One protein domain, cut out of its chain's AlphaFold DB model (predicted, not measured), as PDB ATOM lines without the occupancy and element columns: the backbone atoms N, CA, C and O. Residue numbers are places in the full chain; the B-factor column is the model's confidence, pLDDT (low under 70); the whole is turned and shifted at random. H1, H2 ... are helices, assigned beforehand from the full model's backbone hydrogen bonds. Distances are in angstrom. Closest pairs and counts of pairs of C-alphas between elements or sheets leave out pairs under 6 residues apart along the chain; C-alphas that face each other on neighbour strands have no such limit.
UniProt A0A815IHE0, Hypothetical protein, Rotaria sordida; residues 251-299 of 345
ATOM      1  N   THR A 251     313.607 360.979 391.094       81.19
ATOM      2  CA  THR A 251     312.278 361.259 391.672       81.19
ATOM      3  C   THR A 251     311.133 360.465 391.032       81.19
ATOM      4  O   THR A 251     310.028 360.447 391.569       81.19
ATOM      5  N   TYR A 252     311.366 359.827 389.882       76.88
ATOM      6  CA  TYR A 252     310.389 358.988 389.186       76.88
ATOM      7  C   TYR A 252     310.559 357.498 389.510       76.88
ATOM      8  O   TYR A 252     309.570 356.769 389.536       76.88
ATOM      9  N   GLU A 253     311.778 357.042 389.808       80.31
ATOM     10  CA  GLU A 253     312.037 355.678 390.279       80.31
ATOM     11  C   GLU A 253     311.557 355.481 391.721       80.31
ATOM     12  O   GLU A 253     310.845 354.516 391.989       80.31
ATOM     13  N   GLN A 254     311.846 356.423 392.626       78.69
ATOM     14  CA  GLN A 254     311.461 356.360 394.049       78.69
ATOM     15  C   GLN A 254     309.993 355.944 394.324       78.69
ATOM     16  O   GLN A 254     309.782 355.035 395.127       78.69
ATOM     17  N   PRO A 255     308.954 356.541 393.698       80.81
ATOM     18  CA  PRO A 255     307.561 356.141 393.921       80.81
ATOM     19  C   PRO A 255     307.127 354.891 393.133       80.81
ATOM     20  O   PRO A 255     305.967 354.478 393.248       80.81
ATOM     21  N   HIS A 256     307.979 354.340 392.261       80.00
ATOM     22  CA  HIS A 256     307.608 353.350 391.241       80.00
ATOM     23  C   HIS A 256     308.530 352.122 391.180       80.00
ATOM     24  O   HIS A 256     308.330 351.272 390.303       80.00
ATOM     25  N   ASP A 257     309.491 351.988 392.094       69.69
ATOM     26  CA  ASP A 257     310.373 350.824 392.164       69.69
ATOM     27  C   ASP A 257     309.575 349.508 392.276       69.69
ATOM     28  O   ASP A 257     308.438 349.461 392.751       69.69
ATOM     29  N   GLY A 258     310.117 348.441 391.693       75.50
ATOM     30  CA  GLY A 258     309.410 347.184 391.442       75.50
ATOM     31  C   GLY A 258     308.338 347.230 390.334       75.50
ATOM     32  O   GLY A 258     307.981 346.173 389.817       75.50
ATOM     33  N   THR A 259     307.853 348.407 389.903       82.62
ATOM     34  CA  THR A 259     306.897 348.544 388.770       82.62
ATOM     35  C   THR A 259     307.551 348.921 387.434       82.62
ATOM     36  O   THR A 259     306.879 348.962 386.402       82.62
ATOM     37  N   LEU A 260     308.860 349.191 387.440       84.19
ATOM     38  CA  LEU A 260     309.639 349.573 386.261       84.19
ATOM     39  C   LEU A 260     310.000 348.354 385.403       84.19
ATOM     40  O   LEU A 260     310.540 347.362 385.894       84.19
ATOM     41  N   LEU A 261     309.752 348.452 384.097       87.38
ATOM     42  CA  LEU A 261     310.018 347.405 383.115       87.38
ATOM     43  C   LEU A 261     311.218 347.768 382.234       87.38
ATOM     44  O   LEU A 261     311.313 348.874 381.700       87.38
ATOM     45  N   ASP A 262     312.115 346.804 382.030       85.06
ATOM     46  CA  ASP A 262     313.172 346.904 381.020       85.06
ATOM     47  C   ASP A 262     312.535 346.966 379.618       85.06
ATOM     48  O   ASP A 262     311.546 346.277 379.374       85.06
ATOM     49  N   ASP A 263     313.096 347.735 378.675       76.56
ATOM     50  CA  ASP A 263     312.465 348.027 377.366       76.56
ATOM     51  C   ASP A 263     311.985 346.771 376.601       76.56
ATOM     52  O   ASP A 263     310.886 346.756 376.049       76.56
ATOM     53  N   LYS A 264     312.748 345.669 376.656       81.31
ATOM     54  CA  LYS A 264     312.340 344.370 376.082       81.31
ATOM     55  C   LYS A 264     311.088 343.792 376.758       81.31
ATOM     56  O   LYS A 264     310.116 343.480 376.079       81.31
ATOM     57  N   LYS A 265     311.080 343.730 378.095       83.44
ATOM     58  CA  LYS A 265     309.945 343.229 378.895       83.44
ATOM     59  C   LYS A 265     308.714 344.118 378.733       83.44
ATOM     60  O   LYS A 265     307.600 343.614 378.666       83.44
ATOM     61  N   LEU A 266     308.909 345.436 378.636       82.25
ATOM     62  CA  LEU A 266     307.846 346.398 378.344       82.25
ATOM     63  C   LEU A 266     307.183 346.081 376.996       82.25
ATOM     64  O   LEU A 266     305.959 345.990 376.929       82.25
ATOM     65  N   GLN A 267     307.977 345.862 375.946       84.06
ATOM     66  CA  GLN A 267     307.481 345.489 374.619       84.06
ATOM     67  C   GLN A 267     306.751 344.136 374.645       84.06
ATOM     68  O   GLN A 267     305.612 344.054 374.185       84.06
ATOM     69  N   GLU A 268     307.354 343.102 375.233       86.19
ATOM     70  CA  GLU A 268     306.756 341.767 375.401       86.19
ATOM     71  C   GLU A 268     305.394 341.830 376.118       86.19
ATOM     72  O   GLU A 268     304.399 341.293 375.623       86.19
ATOM     73  N   ILE A 269     305.318 342.551 377.243       85.19
ATOM     74  CA  ILE A 269     304.087 342.733 378.021       85.19
ATOM     75  C   ILE A 269     303.033 343.487 377.201       85.19
ATOM     76  O   ILE A 269     301.908 342.997 377.086       85.19
ATOM     77  N   VAL A 270     303.387 344.612 376.564       83.25
ATOM     78  CA  VAL A 270     302.474 345.384 375.700       83.25
ATOM     79  C   VAL A 270     301.900 344.515 374.577       83.25
ATOM     80  O   VAL A 270     300.679 344.467 374.412       83.25
ATOM     81  N   PHE A 271     302.730 343.770 373.841       83.88
ATOM     82  CA  PHE A 271     302.232 342.900 372.771       83.88
ATOM     83  C   PHE A 271     301.374 341.745 373.307       83.88
ATOM     84  O   PHE A 271     300.354 341.422 372.693       83.88
ATOM     85  N   SER A 272     301.708 341.172 374.467       84.75
ATOM     86  CA  SER A 272     300.907 340.109 375.095       84.75
ATOM     87  C   SER A 272     299.498 340.569 375.504       84.75
ATOM     88  O   SER A 272     298.543 339.802 375.376       84.75
ATOM     89  N   ILE A 273     299.350 341.823 375.944       81.06
ATOM     90  CA  ILE A 273     298.063 342.418 376.331       81.06
ATOM     91  C   ILE A 273     297.226 342.714 375.086       81.06
ATOM     92  O   ILE A 273     296.078 342.283 375.000       81.06
ATOM     93  N   LEU A 274     297.810 343.390 374.095       78.25
ATOM     94  CA  LEU A 274     297.097 343.808 372.884       78.25
ATOM     95  C   LEU A 274     296.656 342.606 372.029       78.25
ATOM     96  O   LEU A 274     295.565 342.617 371.461       78.25
ATOM     97  N   SER A 275     297.447 341.526 372.012       79.38
ATOM     98  CA  SER A 275     297.071 340.266 371.349       79.38
ATOM     99  C   SER A 275     295.839 339.614 371.994       79.38
ATOM    100  O   SER A 275     295.012 339.040 371.293       79.38
ATOM    101  N   ARG A 276     295.672 339.745 373.319       82.62
ATOM    102  CA  ARG A 276     294.490 339.263 374.066       82.62
ATOM    103  C   ARG A 276     293.267 340.181 373.939       82.62
ATOM    104  O   ARG A 276     292.183 339.795 374.354       82.62
ATOM    105  N   GLN A 277     293.434 341.384 373.391       77.88
ATOM    106  CA  GLN A 277     292.367 342.370 373.176       77.88
ATOM    107  C   GLN A 277     291.870 342.407 371.716       77.88
ATOM    108  O   GLN A 277     291.137 343.323 371.348       77.88
ATOM    109  N   HIS A 278     292.271 341.436 370.881       78.44
ATOM    110  CA  HIS A 278     291.929 341.356 369.451       78.44
ATOM    111  C   HIS A 278     292.234 342.655 368.673       78.44
ATOM    112  O   HIS A 278     291.508 343.063 367.767       78.44
ATOM    113  N   VAL A 279     293.332 343.324 369.039       76.12
ATOM    114  CA  VAL A 279     293.758 344.597 368.445       76.12
ATOM    115  C   VAL A 279     294.129 344.411 366.972       76.12
ATOM    116  O   VAL A 279     294.882 343.505 366.621       76.12
ATOM    117  N   SER A 280     293.634 345.309 366.112       80.12
ATOM    118  CA  SER A 280     293.884 345.282 364.663       80.12
ATOM    119  C   SER A 280     295.385 345.169 364.328       80.12
ATOM    120  O   SER A 280     296.192 345.914 364.899       80.12
ATOM    121  N   PRO A 281     295.791 344.312 363.368       75.00
ATOM    122  CA  PRO A 281     297.202 344.083 363.051       75.00
ATOM    123  C   PRO A 281     297.931 345.354 362.594       75.00
ATOM    124  O   PRO A 281     299.108 345.524 362.902       75.00
ATOM    125  N   HIS A 282     297.236 346.302 361.957       76.25
ATOM    126  CA  HIS A 282     297.802 347.607 361.594       76.25
ATOM    127  C   HIS A 282     298.184 348.451 362.829       76.25
ATOM    128  O   HIS A 282     299.196 349.151 362.825       76.25
ATOM    129  N   ILE A 283     297.421 348.354 363.924       75.56
ATOM    130  CA  ILE A 283     297.729 349.030 365.196       75.56
ATOM    131  C   ILE A 283     298.957 348.379 365.846       75.56
ATOM    132  O   ILE A 283     299.863 349.089 366.283       75.56
ATOM    133  N   LEU A 284     299.041 347.042 365.828       78.31
ATOM    134  CA  LEU A 284     300.224 346.305 366.289       78.31
ATOM    135  C   LEU A 284     301.472 346.668 365.466       78.31
ATOM    136  O   LEU A 284     302.524 346.925 366.046       78.31
ATOM    137  N   GLN A 285     301.356 346.768 364.139       78.56
ATOM    138  CA  GLN A 285     302.444 347.162 363.238       78.56
ATOM    139  C   GLN A 285     302.919 348.601 363.499       78.56
ATOM    140  O   GLN A 285     304.124 348.844 363.566       78.56
ATOM    141  N   ARG A 286     302.002 349.556 363.717       78.06
ATOM    142  CA  ARG A 286     302.361 350.940 364.085       78.06
ATOM    143  C   ARG A 286     303.047 351.018 365.449       78.06
ATOM    144  O   ARG A 286     303.996 351.782 365.599       78.06
ATOM    145  N   LEU A 287     302.632 350.209 366.425       76.50
ATOM    146  CA  LEU A 287     303.323 350.111 367.715       76.50
ATOM    147  C   LEU A 287     304.705 349.457 367.574       76.50
ATOM    148  O   LEU A 287     305.670 349.977 368.126       76.50
ATOM    149  N   GLN A 288     304.840 348.393 366.776       79.19
ATOM    150  CA  GLN A 288     306.146 347.817 366.435       79.19
ATOM    151  C   GLN A 288     307.065 348.845 365.769       79.19
ATOM    152  O   GLN A 288     308.236 348.892 366.124       79.19
ATOM    153  N   ALA A 289     306.561 349.692 364.866       75.69
ATOM    154  CA  ALA A 289     307.342 350.787 364.292       75.69
ATOM    155  C   ALA A 289     307.795 351.785 365.374       75.69
ATOM    156  O   ALA A 289     308.985 352.065 365.475       75.69
ATOM    157  N   ILE A 290     306.891 352.243 366.247       74.38
ATOM    158  CA  ILE A 290     307.219 353.175 367.345       74.38
ATOM    159  C   ILE A 290     308.281 352.595 368.298       74.38
ATOM    160  O   ILE A 290     309.159 353.333 368.749       74.38
ATOM    161  N   PHE A 291     308.249 351.293 368.594       73.56
ATOM    162  CA  PHE A 291     309.288 350.640 369.398       73.56
ATOM    163  C   PHE A 291     310.597 350.403 368.623       73.56
ATOM    164  O   PHE A 291     311.669 350.610 369.192       73.56
ATOM    165  N   ARG A 292     310.529 350.021 367.337       66.94
ATOM    166  CA  ARG A 292     311.694 349.737 366.472       66.94
ATOM    167  C   ARG A 292     312.445 350.975 365.995       66.94
ATOM    168  O   ARG A 292     313.630 350.843 365.690       66.94
ATOM    169  N   VAL A 293     311.807 352.147 365.941       52.59
ATOM    170  CA  VAL A 293     312.511 353.424 365.770       52.59
ATOM    171  C   VAL A 293     313.384 353.639 367.005       52.59
ATOM    172  O   VAL A 293     312.966 354.183 368.028       52.59
ATOM    173  N   ARG A 294     314.633 353.181 366.890       44.56
ATOM    174  CA  ARG A 294     315.753 353.810 367.574       44.56
ATOM    175  C   ARG A 294     315.815 355.233 367.042       44.56
ATOM    176  O   ARG A 294     315.951 355.405 365.835       44.56
ATOM    177  N   CYS A 295     315.747 356.221 367.927       40.19
ATOM    178  CA  CYS A 295     316.296 357.529 367.607       40.19
ATOM    179  C   CYS A 295     317.777 357.313 367.282       40.19
ATOM    180  O   CYS A 295     318.547 356.900 368.152       40.19
ATOM    181  N   ASP A 296     318.164 357.536 366.035       37.12
ATOM    182  CA  ASP A 296     319.555 357.758 365.677       37.12
ATOM    183  C   ASP A 296     320.058 359.062 366.322       37.12
ATOM    184  O   ASP A 296     319.307 359.816 366.948       37.12
ATOM    185  N   GLN A 297     321.361 359.314 366.217       39.06
ATOM    186  CA  GLN A 297     322.047 360.336 367.015       39.06
ATOM    187  C   GLN A 297     321.574 361.775 366.728       39.06
ATOM    188  O   GLN A 297     321.828 362.661 367.544       39.06
ATOM    189  N   ASN A 298     320.851 361.995 365.624       42.19
ATOM    190  CA  ASN A 298     320.290 363.293 365.247       42.19
ATOM    191  C   ASN A 298     318.825 363.477 365.686       42.19
ATOM    192  O   ASN A 298     318.336 364.602 365.689       42.19
ATOM    193  N   ASN A 299     318.144 362.404 366.115       49.22
ATOM    194  CA  ASN A 299     316.744 362.402 366.571       49.22
ATOM    195  C   ASN A 299     315.705 362.790 365.489       49.22
ATOM    196  O   ASN A 299     314.548 363.066 365.815       49.22
TER     197      ASN A 299
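This is residues 251 to 299 of the 345 residues of the protein "Hypothetical protein" of Rotaria sordida (UniProt A0A815IHE0). Two helices, H1 and the slightly shorter H2, run side by side as a loose helical hairpin, with a long tail at each end of the printed part. Residues 253 to 259 and 292 to 299 stick out from it. The 49 printed residues hold two named helices, H1 then H2, and no named strand; the class is all helix. The whole is loose and flat, with a radius of gyration of the C-alphas of 13.7 A and spans of 36 by 34 by 14 A.

Find C-alpha 263 at (312.465, 348.027, 377.366); from there H1, residues 263 to 276, runs 20.3 A to C-alpha 276 at (294.490, 339.263, 374.066). H2, residues 281 to 292, runs 15.9 A and ends at C-alpha 292, (311.694, 349.737, 366.472).

H1 and H2 form a hairpin and only just touch, with 3 pairs of C-alphas within 8 A. Look at Gln 267 and Phe 291, their closest C-alphas, 7.6 A apart. The helices run opposite ways at a shallow tilt of 4 degrees. In H2 every O i to N i+4 pair is within hydrogen-bond range; in H1, 9 of 10 are.

The C-alphas farthest apart, of Thr 251 and Pro 281, are 36.6 A apart. The printed part has no cut, and the link from H1 to H2 is tight. Look for pLDDT under 70 at residue 257 and residues 292 to 299.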